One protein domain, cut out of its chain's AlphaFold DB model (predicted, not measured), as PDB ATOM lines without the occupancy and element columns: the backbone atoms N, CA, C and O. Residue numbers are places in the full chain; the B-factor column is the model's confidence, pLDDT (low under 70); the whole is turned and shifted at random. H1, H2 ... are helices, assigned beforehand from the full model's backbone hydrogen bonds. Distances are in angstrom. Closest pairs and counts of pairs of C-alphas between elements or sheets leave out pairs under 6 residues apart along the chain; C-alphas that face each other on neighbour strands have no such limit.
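This is residues 7 to 109 of the 109 residues of an uncharacterized protein of Anaerocolumna jejuensis DSM 15929 (UniProt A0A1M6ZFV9). H3 is the core of a compact all-helix body, crossed steeply by H1, H4 and H6. H2 packs on H1. The printed part has 103 residues and six named helices, spans 39 by 28 by 20 A, and has a radius of gyration of the C-alphas of 13.0 A.

Start at H1, residues 7 to 22; it touches H2, residues 27 to 37. The hub H3, residues 43 to 59, touches H1 at a steep tilt of 57 degrees, C-alphas 13 and 49 closest at 4.9 A. Its residues 44 to 51 alone touch H4, residues 66 to 81, C-alphas 47 and 75 closest at 6.0 A; 51 to 58 alone touch H6, residues 91 to 108, C-alphas 55 and 104 closest at 6.3 A. H5, residues 84 to 87, is apart from H4. H1 and H2 have every O i to N i+4 pair within hydrogen-bond range.

Find C-alpha 7, where H1 begins, at (99.126, 122.593, 91.744); H6 ends at C-alpha 108, (89.551, 133.964, 73.002).

The printed part has no cut; no printed residue is under 70 in pLDDT.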
ATOM      1  N   TYR A   7      97.880 121.874  92.018       97.00
ATOM      2  CA  TYR A   7      99.126 122.593  91.744       97.00
ATOM      3  C   TYR A   7     100.195 121.707  91.103       97.00
ATOM      4  O   TYR A   7     100.907 122.170  90.212       97.00
ATOM      5  N   GLN A   8     100.267 120.427  91.485       97.00
ATOM      6  CA  GLN A   8     101.147 119.466  90.820       97.00
ATOM      7  C   GLN A   8     100.759 119.294  89.346       97.00
ATOM      8  O   GLN A   8     101.627 119.303  88.481       97.00
ATOM      9  N   LYS A   9      99.462 119.212  89.036       96.69
ATOM     10  CA  LYS A   9      98.980 119.082  87.654       96.69
ATOM     11  C   LYS A   9      99.246 120.319  86.812       96.69
ATOM     12  O   LYS A   9      99.605 120.194  85.644       96.69
ATOM     13  N   LYS A  10      99.147 121.511  87.400       98.06
ATOM     14  CA  LYS A  10      99.565 122.754  86.737       98.06
ATOM     15  C   LYS A  10     101.063 122.755  86.450       98.06
ATOM     16  O   LYS A  10     101.471 123.143  85.361       98.06
ATOM     17  N   TYR A  11     101.874 122.326  87.414       98.00
ATOM     18  CA  TYR A  11     103.320 122.224  87.234       98.00
ATOM     19  C   TYR A  11     103.671 121.248  86.100       98.00
ATOM     20  O   TYR A  11     104.365 121.638  85.167       98.00
ATOM     21  N   GLU A  12     103.098 120.041  86.112       97.44
ATOM     22  CA  GLU A  12     103.258 119.036  85.049       97.44
ATOM     23  C   GLU A  12     102.841 119.585  83.676       97.44
ATOM     24  O   GLU A  12     103.557 119.414  82.692       97.44
ATOM     25  N   ALA A  13     101.713 120.298  83.606       98.06
ATOM     26  CA  ALA A  13     101.242 120.928  82.377       98.06
ATOM     27  C   ALA A  13     102.253 121.932  81.802       98.06
ATOM     28  O   ALA A  13     102.485 121.955  80.591       98.06
ATOM     29  N   LEU A  14     102.863 122.749  82.665       98.12
ATOM     30  CA  LEU A  14     103.885 123.710  82.263       98.12
ATOM     31  C   LEU A  14     105.191 123.024  81.857       98.12
ATOM     32  O   LEU A  14     105.771 123.428  80.854       98.12
ATOM     33  N   GLU A  15     105.633 121.995  82.584       98.12
ATOM     34  CA  GLU A  15     106.827 121.221  82.216       98.12
ATOM     35  C   GLU A  15     106.670 120.552  80.851       98.12
ATOM     36  O   GLU A  15     107.573 120.629  80.022       98.12
ATOM     37  N   ILE A  16     105.512 119.942  80.579       97.12
ATOM     38  CA  ILE A  16     105.222 119.329  79.277       97.12
ATOM     39  C   ILE A  16     105.274 120.389  78.174       97.12
ATOM     40  O   ILE A  16     105.937 120.193  77.155       97.12
ATOM     41  N   PHE A  17     104.582 121.510  78.374       98.38
ATOM     42  CA  PHE A  17     104.485 122.563  77.372       98.38
ATOM     43  C   PHE A  17     105.834 123.216  77.078       98.38
ATOM     44  O   PHE A  17     106.258 123.266  75.922       98.38
ATOM     45  N   TYR A  18     106.533 123.678  78.115       98.06
ATOM     46  CA  TYR A  18     107.834 124.310  77.940       98.06
ATOM     47  C   TYR A  18     108.907 123.318  77.504       98.06
ATOM     48  O   TYR A  18     109.785 123.704  76.747       98.06
ATOM     49  N   GLY A  19     108.781 122.030  77.835       98.31
ATOM     50  CA  GLY A  19     109.660 120.994  77.297       98.31
ATOM     51  C   GLY A  19     109.648 120.923  75.766       98.31
ATOM     52  O   GLY A  19     110.691 120.671  75.163       98.31
ATOM     53  N   TRP A  20     108.505 121.180  75.119       98.38
ATOM     54  CA  TRP A  20     108.425 121.293  73.657       98.38
ATOM     55  C   TRP A  20     108.972 122.626  73.142       98.38
ATOM     56  O   TRP A  20     109.690 122.648  72.143       98.38
ATOM     57  N   VAL A  21     108.675 123.731  73.832       97.62
ATOM     58  CA  VAL A  21     109.199 125.062  73.477       97.62
ATOM     59  C   VAL A  21     110.730 125.087  73.536       97.62
ATOM     60  O   VAL A  21     111.372 125.569  72.606       97.62
ATOM     61  N   ASP A  22     111.326 124.497  74.570       97.94
ATOM     62  CA  ASP A  22     112.778 124.409  74.762       97.94
ATOM     63  C   ASP A  22     113.455 123.524  73.702       97.94
ATOM     64  O   ASP A  22     114.628 123.714  73.380       97.94
ATOM     65  N   GLN A  23     112.710 122.587  73.105       97.31
ATOM     66  CA  GLN A  23     113.144 121.794  71.947       97.31
ATOM     67  C   GLN A  23     112.988 122.538  70.609       97.31
ATOM     68  O   GLN A  23     113.343 121.996  69.561       97.31
ATOM     69  N   GLY A  24     112.497 123.780  70.632       97.25
ATOM     70  CA  GLY A  24     112.369 124.653  69.468       97.25
ATOM     71  C   GLY A  24     110.980 124.684  68.834       97.25
ATOM     72  O   GLY A  24     110.834 125.282  67.767       97.25
ATOM     73  N   SER A  25     109.963 124.072  69.448       97.62
ATOM     74  CA  SER A  25     108.586 124.180  68.954       97.62
ATOM     75  C   SER A  25     108.037 125.595  69.144       97.62
ATOM     76  O   SER A  25     108.177 126.205  70.207       97.62
ATOM     77  N   GLU A  26     107.336 126.102  68.130       95.88
ATOM     78  CA  GLU A  26     106.474 127.273  68.297       95.88
ATOM     79  C   GLU A  26     105.336 126.966  69.286       95.88
ATOM     80  O   GLU A  26     105.006 125.810  69.545       95.88
ATOM     81  N   TYR A  27     104.741 128.003  69.881       95.50
ATOM     82  CA  TYR A  27     103.757 127.857  70.963       95.50
ATOM     83  C   TYR A  27     102.533 127.019  70.566       95.50
ATOM     84  O   TYR A  27     102.054 126.206  71.352       95.50
ATOM     85  N   ASP A  28     102.014 127.208  69.359       95.00
ATOM     86  CA  ASP A  28     100.885 126.444  68.829       95.00
ATOM     87  C   ASP A  28     101.256 124.973  68.581       95.00
ATOM     88  O   ASP A  28     100.512 124.074  68.976       95.00
ATOM     89  N   VAL A  29     102.441 124.710  68.033       96.88
ATOM     90  CA  VAL A  29     102.979 123.354  67.864       96.88
ATOM     91  C   VAL A  29     103.195 122.684  69.224       96.88
ATOM     92  O   VAL A  29     102.800 121.534  69.414       96.88
ATOM     93  N   ALA A  30     103.750 123.406  70.198       98.19
ATOM     94  CA  ALA A  30     103.970 122.920  71.556       98.19
ATOM     95  C   ALA A  30     102.648 122.584  72.265       98.19
ATOM     96  O   ALA A  30     102.566 121.561  72.945       98.19
ATOM     97  N   VAL A  31     101.588 123.381  72.071       97.69
ATOM     98  CA  VAL A  31     100.225 123.054  72.528       97.69
ATOM     99  C   VAL A  31      99.774 121.719  71.937       97.69
ATOM    100  O   VAL A  31      99.362 120.820  72.673       97.69
ATOM    101  N   GLU A  32      99.869 121.564  70.615       96.75
ATOM    102  CA  GLU A  32      99.421 120.349  69.930       96.75
ATOM    103  C   GLU A  32     100.178 119.106  70.392       96.75
ATOM    104  O   GLU A  32      99.558 118.075  70.659       96.75
ATOM    105  N   GLN A  33     101.499 119.209  70.540       97.62
ATOM    106  CA  GLN A  33     102.339 118.131  71.054       97.62
ATOM    107  C   GLN A  33     101.978 117.795  72.505       97.62
ATOM    108  O   GLN A  33     101.786 116.620  72.832       97.62
ATOM    109  N   SER A  34     101.794 118.809  73.355       97.31
ATOM    110  CA  SER A  34     101.387 118.630  74.754       97.31
ATOM    111  C   SER A  34     100.078 117.854  74.857       97.31
ATOM    112  O   SER A  34      99.976 116.905  75.629       97.31
ATOM    113  N   ILE A  35      99.090 118.199  74.034       95.50
ATOM    114  CA  ILE A  35      97.791 117.523  74.005       95.50
ATOM    115  C   ILE A  35      97.907 116.109  73.425       95.50
ATOM    116  O   ILE A  35      97.371 115.157  73.992       95.50
ATOM    117  N   TYR A  36      98.587 115.951  72.287       94.31
ATOM    118  CA  TYR A  36      98.648 114.684  71.558       94.31
ATOM    119  C   TYR A  36      99.275 113.565  72.395       94.31
ATOM    120  O   TYR A  36      98.739 112.452  72.450       94.31
ATOM    121  N   TYR A  37     100.383 113.867  73.075       92.12
ATOM    122  CA  TYR A  37     101.099 112.894  73.895       92.12
ATOM    123  C   TYR A  37     100.445 112.648  75.265       92.12
ATOM    124  O   TYR A  37     100.776 111.654  75.906       92.12
ATOM    125  N   ASN A  38      99.461 113.462  75.669       90.62
ATOM    126  CA  ASN A  38      98.749 113.341  76.951       90.62
ATOM    127  C   ASN A  38      97.237 113.079  76.793       90.62
ATOM    128  O   ASN A  38      96.442 113.322  77.695       90.62
ATOM    129  N   LYS A  39      96.815 112.524  75.651       83.75
ATOM    130  CA  LYS A  39      95.399 112.299  75.296       83.75
ATOM    131  C   LYS A  39      94.614 111.303  76.171       83.75
ATOM    132  O   LYS A  39      93.427 111.115  75.933       83.75
ATOM    133  N   GLN A  40      95.268 110.598  77.094       87.12
ATOM    134  CA  GLN A  40      94.652 109.583  77.968       87.12
ATOM    135  C   GLN A  40      94.566 110.043  79.431       87.12
ATOM    136  O   GLN A  40      94.492 109.215  80.334       87.12
ATOM    137  N   MET A  41      94.622 111.354  79.661       89.31
ATOM    138  CA  MET A  41      94.438 111.936  80.985       89.31
ATOM    139  C   MET A  41      92.999 111.791  81.480       89.31
ATOM    140  O   MET A  41      92.052 111.739  80.691       89.31
ATOM    141  N   ASP A  42      92.856 111.769  82.804       91.06
ATOM    142  CA  ASP A  42      91.562 111.950  83.452       91.06
ATOM    143  C   ASP A  42      90.966 113.312  83.062       91.06
ATOM    144  O   ASP A  42      91.677 114.262  82.734       91.06
ATOM    145  N   GLU A  43      89.640 113.421  83.111       91.38
ATOM    146  CA  GLU A  43      88.914 114.571  82.562       91.38
ATOM    147  C   GLU A  43      89.352 115.915  83.173       91.38
ATOM    148  O   GLU A  43      89.590 116.878  82.443       91.38
ATOM    149  N   LEU A  44      89.515 115.980  84.501       93.94
ATOM    150  CA  LEU A  44      89.984 117.198  85.169       93.94
ATOM    151  C   LEU A  44      91.468 117.486  84.882       93.94
ATOM    152  O   LEU A  44      91.836 118.648  84.733       93.94
ATOM    153  N   ASP A  45      92.307 116.458  84.739       94.88
ATOM    154  CA  ASP A  45      93.715 116.625  84.360       94.88
ATOM    155  C   ASP A  45      93.829 117.214  82.940       94.88
ATOM    156  O   ASP A  45      94.619 118.132  82.715       94.88
ATOM    157  N   GLU A  46      92.992 116.756  81.994       95.25
ATOM    158  CA  GLU A  46      92.909 117.331  80.641       95.25
ATOM    159  C   GLU A  46      92.504 118.813  80.697       95.25
ATOM    160  O   GLU A  46      93.106 119.645  80.008       95.25
ATOM    161  N   ILE A  47      91.512 119.164  81.521       96.19
ATOM    162  CA  ILE A  47      91.085 120.557  81.706       96.19
ATOM    163  C   ILE A  47      92.235 121.395  82.268       96.19
ATOM    164  O   ILE A  47      92.588 122.410  81.664       96.19
ATOM    165  N   ILE A  48      92.862 120.960  83.366       97.31
ATOM    166  CA  ILE A  48      93.972 121.682  84.005       97.31
ATOM    167  C   ILE A  48      95.120 121.887  83.015       97.31
ATOM    168  O   ILE A  48      95.652 122.995  82.949       97.31
ATOM    169  N   LEU A  49      95.470 120.875  82.213       97.81
ATOM    170  CA  LEU A  49      96.495 120.983  81.172       97.81
ATOM    171  C   LEU A  49      96.167 122.100  80.173       97.81
ATOM    172  O   LEU A  49      96.979 122.998  79.955       97.81
ATOM    173  N   ASN A  50      94.973 122.062  79.577       97.88
ATOM    174  CA  ASN A  50      94.591 123.001  78.518       97.88
ATOM    175  C   ASN A  50      94.458 124.436  79.050       97.88
ATOM    176  O   ASN A  50      94.993 125.359  78.438       97.88
ATOM    177  N   ILE A  51      93.808 124.614  80.205       98.06
ATOM    178  CA  ILE A  51      93.651 125.919  80.860       98.06
ATOM    179  C   ILE A  51      95.018 126.478  81.266       98.06
ATOM    180  O   ILE A  51      95.372 127.599  80.901       98.06
ATOM    181  N   THR A  52      95.860 125.676  81.923       98.25
ATOM    182  CA  THR A  52      97.186 126.130  82.370       98.25
ATOM    183  C   THR A  52      98.058 126.579  81.200       98.25
ATOM    184  O   THR A  52      98.680 127.640  81.285       98.25
ATOM    185  N   ILE A  53      98.073 125.838  80.087       98.19
ATOM    186  CA  ILE A  53      98.819 126.245  78.891       98.19
ATOM    187  C   ILE A  53      98.237 127.533  78.294       98.19
ATOM    188  O   ILE A  53      98.990 128.456  77.990       98.19
ATOM    189  N   ALA A  54      96.912 127.650  78.178       98.00
ATOM    190  CA  ALA A  54      96.272 128.840  77.617       98.00
ATOM    191  C   ALA A  54      96.574 130.121  78.417       98.00
ATOM    192  O   ALA A  54      96.840 131.160  77.812       98.00
ATOM    193  N   THR A  55      96.683 130.056  79.751       97.94
ATOM    194  CA  THR A  55      97.122 131.226  80.545       97.94
ATOM    195  C   THR A  55      98.521 131.721  80.157       97.94
ATOM    196  O   THR A  55      98.827 132.900  80.323       97.94
ATOM    197  N   ARG A  56      99.400 130.863  79.606       96.94
ATOM    198  CA  ARG A  56     100.719 131.309  79.119       96.94
ATOM    199  C   ARG A  56     100.593 132.224  77.912       96.94
ATOM    200  O   ARG A  56     101.418 133.116  77.755       96.94
ATOM    201  N   PHE A  57      99.569 132.044  77.082       96.38
ATOM    202  CA  PHE A  57      99.332 132.925  75.944       96.38
ATOM    203  C   PHE A  57      98.929 134.321  76.412       96.38
ATOM    204  O   PHE A  57      99.580 135.291  76.027       96.38
ATOM    205  N   SER A  58      97.958 134.402  77.326       94.12
ATOM    206  CA  SER A  58      97.543 135.654  77.972       94.12
ATOM    207  C   SER A  58      98.738 136.382  78.602       94.12
ATOM    208  O   SER A  58      99.076 137.507  78.232       94.12
ATOM    209  N   ARG A  59      99.468 135.699  79.493       94.69
ATOM    210  CA  ARG A  59     100.528 136.319  80.308       94.69
ATOM    211  C   ARG A  59     101.804 136.640  79.535       94.69
ATOM    212  O   ARG A  59     102.561 137.509  79.957       94.69
ATOM    213  N   CYS A  60     102.058 135.962  78.417       93.75
ATOM    214  CA  CYS A  60     103.199 136.248  77.545       93.75
ATOM    215  C   CYS A  60     102.833 137.129  76.339       93.75
ATOM    216  O   CYS A  60     103.683 137.321  75.467       93.75
ATOM    217  N   GLY A  61     101.597 137.639  76.254       91.44
ATOM    218  CA  GLY A  61     101.143 138.468  75.134       91.44
ATOM    219  C   GLY A  61     101.195 137.744  73.785       91.44
ATOM    220  O   GLY A  61     101.555 138.343  72.772       91.44
ATOM    221  N   LYS A  62     100.909 136.437  73.773       93.12
ATOM    222  CA  LYS A  62     100.878 135.602  72.566       93.12
ATOM    223  C   LYS A  62      99.440 135.403  72.100       93.12
ATOM    224  O   LYS A  62      98.544 135.171  72.905       93.12
ATOM    225  N   THR A  63      99.241 135.417  70.789       93.44
ATOM    226  CA  THR A  63      97.940 135.126  70.179       93.44
ATOM    227  C   THR A  63      97.660 133.626  70.202       93.44
ATOM    228  O   THR A  63      98.521 132.827  69.836       93.44
ATOM    229  N   ILE A  64      96.449 133.246  70.608       94.69
ATOM    230  CA  ILE A  64      95.960 131.867  70.516       94.69
ATOM    231  C   ILE A  64      95.505 131.589  69.078       94.69
ATOM    232  O   ILE A  64      94.777 132.388  68.493       94.69
ATOM    233  N   SER A  65      95.909 130.445  68.519       95.38
ATOM    234  CA  SER A  65      95.456 129.998  67.197       95.38
ATOM    235  C   SER A  65      93.980 129.588  67.206       95.38
ATOM    236  O   SER A  65      93.490 129.044  68.195       95.38
ATOM    237  N   ASP A  66      93.271 129.751  66.086       95.69
ATOM    238  CA  ASP A  66      91.847 129.375  65.977       95.69
ATOM    239  C   ASP A  66      91.595 127.905  66.336       95.69
ATOM    240  O   ASP A  66      90.607 127.556  66.982       95.69
ATOM    241  N   LYS A  67      92.534 127.023  65.975       95.69
ATOM    242  CA  LYS A  67      92.480 125.605  66.343       95.69
ATOM    243  C   LYS A  67      92.502 125.413  67.859       95.69
ATOM    244  O   LYS A  67      91.747 124.586  68.372       95.69
ATOM    245  N   PHE A  68      93.342 126.161  68.577       96.56
ATOM    246  CA  PHE A  68      93.389 126.074  70.032       96.56
ATOM    247  C   PHE A  68      92.184 126.770  70.680       96.56
ATOM    248  O   PHE A  68      91.624 126.202  71.614       96.56
ATOM    249  N   LYS A  69      91.695 127.894  70.131       96.94
ATOM    250  CA  LYS A  69      90.434 128.529  70.563       96.94
ATOM    251  C   LYS A  69      89.264 127.539  70.521       96.94
ATOM    252  O   LYS A  69      88.671 127.262  71.558       96.94
ATOM    253  N   ASN A  70      89.019 126.899  69.373       96.31
ATOM    254  CA  ASN A  70      87.949 125.901  69.212       96.31
ATOM    255  C   ASN A  70      88.065 124.743  70.217       96.31
ATOM    256  O   ASN A  70      87.075 124.175  70.683       96.31
ATOM    257  N   ARG A  71      89.294 124.350  70.562       96.06
ATOM    258  CA  ARG A  71      89.520 123.332  71.588       96.06
ATOM    259  C   ARG A  71      89.180 123.857  72.984       96.06
ATOM    260  O   ARG A  71      88.525 123.142  73.741       96.06
ATOM    261  N   LEU A  72      89.609 125.070  73.318       97.62
ATOM    262  CA  LEU A  72      89.343 125.696  74.610       97.62
ATOM    263  C   LEU A  72      87.847 125.907  74.843       97.62
ATOM    264  O   LEU A  72      87.393 125.642  75.948       97.62
ATOM    265  N   GLU A  73      87.064 126.242  73.816       97.38
ATOM    266  CA  GLU A  73      85.597 126.326  73.928       97.38
ATOM    267  C   GLU A  73      84.997 125.011  74.445       97.38
ATOM    268  O   GLU A  73      84.196 124.995  75.383       97.38
ATOM    269  N   ASN A  74      85.444 123.882  73.885       96.12
ATOM    270  CA  ASN A  74      85.004 122.558  74.317       96.12
ATOM    271  C   ASN A  74      85.478 122.227  75.742       96.12
ATOM    272  O   ASN A  74      84.712 121.682  76.534       96.12
ATOM    273  N   ILE A  75      86.730 122.553  76.082       96.88
ATOM    274  CA  ILE A  75      87.299 122.325  77.422       96.88
ATOM    275  C   ILE A  75      86.560 123.145  78.485       96.88
ATOM    276  O   ILE A  75      86.181 122.603  79.522       96.88
ATOM    277  N   ILE A  76      86.306 124.425  78.219       97.19
ATOM    278  CA  ILE A  76      85.606 125.333  79.131       97.19
ATOM    279  C   ILE A  76      84.145 124.903  79.291       97.19
ATOM    280  O   ILE A  76      83.626 124.891  80.406       97.19
ATOM    281  N   SER A  77      83.484 124.476  78.211       96.31
ATOM    282  CA  SER A  77      82.122 123.935  78.283       96.31
ATOM    283  C   SER A  77      82.040 122.683  79.169       96.31
ATOM    284  O   SER A  77      81.159 122.587  80.030       96.31
ATOM    285  N   LYS A  78      82.998 121.753  79.030       95.00
ATOM    286  CA  LYS A  78      83.111 120.586  79.923       95.00
ATOM    287  C   LYS A  78      83.333 121.013  81.371       95.00
ATOM    288  O   LYS A  78      82.614 120.556  82.251       95.00
ATOM    289  N   TYR A  79      84.274 121.925  81.616       95.56
ATOM    290  CA  TYR A  79      84.561 122.439  82.954       95.56
ATOM    291  C   TYR A  79      83.315 123.026  83.632       95.56
ATOM    292  O   TYR A  79      82.966 122.620  84.738       95.56
ATOM    293  N   LYS A  80      82.579 123.902  82.936       93.88
ATOM    294  CA  LYS A  80      81.375 124.572  83.460       93.88
ATOM    295  C   LYS A  80      80.223 123.612  83.791       93.88
ATOM    296  O   LYS A  80      79.321 123.981  84.536       93.88
ATOM    297  N   THR A  81      80.229 122.400  83.239       93.88
ATOM    298  CA  THR A  81      79.200 121.373  83.487       93.88
ATOM    299  C   THR A  81      79.675 120.253  84.417       93.88
ATOM    300  O   THR A  81      78.899 119.359  84.764       93.88
ATOM    301  N   MET A  82      80.936 120.298  84.850       91.25
ATOM    302  CA  MET A  82      81.555 119.276  85.683       91.25
ATOM    303  C   MET A  82      81.125 119.401  87.149       91.25
ATOM    304  O   MET A  82      81.079 120.487  87.719       91.25
ATOM    305  N   ASN A  83      80.880 118.263  87.805       88.44
ATOM    306  CA  ASN A  83      80.746 118.226  89.261       88.44
ATOM    307  C   ASN A  83      82.144 118.180  89.908       88.44
ATOM    308  O   ASN A  83      82.722 117.099  90.063       88.44
ATOM    309  N   LEU A  84      82.662 119.356  90.272       84.94
ATOM    310  CA  LEU A  84      83.999 119.532  90.849       84.94
ATOM    311  C   LEU A  84      84.154 118.920  92.252       84.94
ATOM    312  O   LEU A  84      85.260 118.515  92.612       84.94
ATOM    313  N   GLU A  85      83.062 118.730  93.005       82.75
ATOM    314  CA  GLU A  85      83.096 118.109  94.343       82.75
ATOM    315  C   GLU A  85      83.683 116.687  94.304       82.75
ATOM    316  O   GLU A  85      84.288 116.216  95.267       82.75
ATOM    317  N   LYS A  86      83.571 116.001  93.158       87.38
ATOM    318  CA  LYS A  86      84.125 114.652  92.956       87.38
ATOM    319  C   LYS A  86      85.653 114.604  92.975       87.38
ATOM    320  O   LYS A  86      86.210 113.522  93.171       87.38
ATOM    321  N   TYR A  87      86.317 115.739  92.773       88.06
ATOM    322  CA  TYR A  87      87.765 115.822  92.591       88.06
ATOM    323  C   TYR A  87      88.517 116.331  93.821       88.06
ATOM    324  O   TYR A  87      89.748 116.320  93.814       88.06
ATOM    325  N   TRP A  88      87.793 116.680  94.892       89.06
ATOM    326  CA  TRP A  88      88.370 117.093  96.177       89.06
ATOM    327  C   TRP A  88      89.278 118.325  96.066       89.06
ATOM    328  O   TRP A  88      90.261 118.432  96.802       89.06
ATOM    329  N   LEU A  89      88.947 119.234  95.143       91.38
ATOM    330  CA  LEU A  89      89.557 120.556  95.082       91.38
ATOM    331  C   LEU A  89      89.124 121.374  96.302       91.38
ATOM    332  O   LEU A  89      87.978 121.292  96.746       91.38
ATOM    333  N   THR A  90      90.049 122.156  96.834       93.38
ATOM    334  CA  THR A  90      89.758 123.173  97.848       93.38
ATOM    335  C   THR A  90      89.058 124.381  97.222       93.38
ATOM    336  O   THR A  90      89.145 124.604  96.014       93.38
ATOM    337  N   ASP A  91      88.393 125.192  98.048       93.69
ATOM    338  CA  ASP A  91      87.742 126.428  97.593       93.69
ATOM    339  C   ASP A  91      88.735 127.389  96.919       93.69
ATOM    340  O   ASP A  91      88.416 127.998  95.895       93.69
ATOM    341  N   ASP A  92      89.966 127.464  97.434       95.75
ATOM    342  CA  ASP A  92      91.041 128.275  96.857       95.75
ATOM    343  C   ASP A  92      91.454 127.757  95.469       95.75
ATOM    344  O   ASP A  92      91.581 128.534  94.524       95.75
ATOM    345  N   GLU A  93      91.620 126.441  95.306       95.62
ATOM    346  CA  GLU A  93      91.973 125.832  94.015       95.62
ATOM    347  C   GLU A  93      90.861 126.018  92.975       95.62
ATOM    348  O   GLU A  93      91.145 126.314  91.812       95.62
ATOM    349  N   MET A  94      89.593 125.900  93.387       94.94
ATOM    350  CA  MET A  94      88.449 126.182  92.515       94.94
ATOM    351  C   MET A  94      88.395 127.658  92.115       94.94
ATOM    352  O   MET A  94      88.143 127.965  90.952       94.94
ATOM    353  N   THR A  95      88.662 128.567  93.055       96.44
ATOM    354  CA  THR A  95      88.713 130.012  92.789       96.44
ATOM    355  C   THR A  95      89.788 130.331  91.755       96.44
ATOM    356  O   THR A  95      89.484 130.957  90.743       96.44
ATOM    357  N   VAL A  96      91.006 129.810  91.936       97.25
ATOM    358  CA  VAL A  96      92.101 129.995  90.972       97.25
ATOM    359  C   VAL A  96      91.724 129.463  89.590       97.25
ATOM    360  O   VAL A  96      91.961 130.131  88.587       97.25
ATOM    361  N   LEU A  97      91.138 128.265  89.513       96.25
ATOM    362  CA  LEU A  97      90.765 127.681  88.227       96.25
ATOM    363  C   LEU A  97      89.667 128.495  87.520       96.25
ATOM    364  O   LEU A  97      89.724 128.652  86.302       96.25
ATOM    365  N   ASN A  98      88.707 129.047  88.269       96.88
ATOM    366  CA  ASN A  98      87.677 129.937  87.729       96.88
ATOM    367  C   ASN A  98      88.272 131.236  87.175       96.88
ATOM    368  O   ASN A  98      87.967 131.600  86.042       96.88
ATOM    369  N   GLU A  99      89.155 131.893  87.929       97.94
ATOM    370  CA  GLU A  99      89.833 133.118  87.484       97.94
ATOM    371  C   GLU A  99      90.646 132.881  86.201       97.94
ATOM    372  O   GLU A  99      90.644 133.705  85.288       97.94
ATOM    373  N   GLU A 100      91.317 131.732  86.090       98.06
ATOM    374  CA  GLU A 100      92.069 131.375  84.885       98.06
ATOM    375  C   GLU A 100      91.164 131.081  83.685       98.06
ATOM    376  O   GLU A 100      91.527 131.408  82.555       98.06
ATOM    377  N   VAL A 101      89.987 130.490  83.903       97.50
ATOM    378  CA  VAL A 101      88.983 130.319  82.843       97.50
ATOM    379  C   VAL A 101      88.503 131.682  82.346       97.50
ATOM    380  O   VAL A 101      88.485 131.896  81.135       97.50
ATOM    381  N   GLU A 102      88.190 132.619  83.242       97.06
ATOM    382  CA  GLU A 102      87.796 133.986  82.874       97.06
ATOM    383  C   GLU A 102      88.909 134.723  82.106       97.06
ATOM    384  O   GLU A 102      88.641 135.359  81.083       97.06
ATOM    385  N   GLU A 103      90.167 134.585  82.544       96.50
ATOM    386  CA  GLU A 103      91.349 135.120  81.852       96.50
ATOM    387  C   GLU A 103      91.414 134.623  80.396       96.50
ATOM    388  O   GLU A 103      91.646 135.402  79.467       96.50
ATOM    389  N   ILE A 104      91.186 133.324  80.186       96.44
ATOM    390  CA  ILE A 104      91.239 132.695  78.865       96.44
ATOM    391  C   ILE A 104      90.064 133.132  77.990       96.44
ATOM    392  O   ILE A 104      90.275 133.460  76.822       96.44
ATOM    393  N   GLU A 105      88.847 133.181  78.535       95.38
ATOM    394  CA  GLU A 105      87.672 133.669  77.804       95.38
ATOM    395  C   GLU A 105      87.897 135.102  77.285       95.38
ATOM    396  O   GLU A 105      87.530 135.415  76.149       95.38
ATOM    397  N   GLY A 106      88.607 135.943  78.047       94.44
ATOM    398  CA  GLY A 106      88.978 137.298  77.631       94.44
ATOM    399  C   GLY A 106      89.900 137.374  76.405       94.44
ATOM    400  O   GLY A 106      89.792 138.319  75.625       94.44
ATOM    401  N   ILE A 107      90.777 136.387  76.194       92.69
ATOM    402  CA  ILE A 107      91.727 136.361  75.061       92.69
ATOM    403  C   ILE A 107      91.280 135.471  73.895       92.69
ATOM    404  O   ILE A 107      91.928 135.433  72.845       92.69
ATOM    405  N   MET A 108      90.184 134.734  74.070       90.69
ATOM    406  CA  MET A 108      89.551 133.964  73.002       90.69
ATOM    407  C   MET A 108      88.663 134.821  72.092       90.69
ATOM    408  O   MET A 108      88.366 134.375  70.981       90.69
ATOM    409  N   CYS A 109      88.306 136.035  72.526       70.56
ATOM    410  CA  CYS A 109      87.539 137.013  71.751       70.56
ATOM    411  C   CYS A 109      88.213 137.424  70.426       70.56
ATOM    412  O   CYS A 109      89.436 137.188  70.238       70.56
TER     413      CYS A 109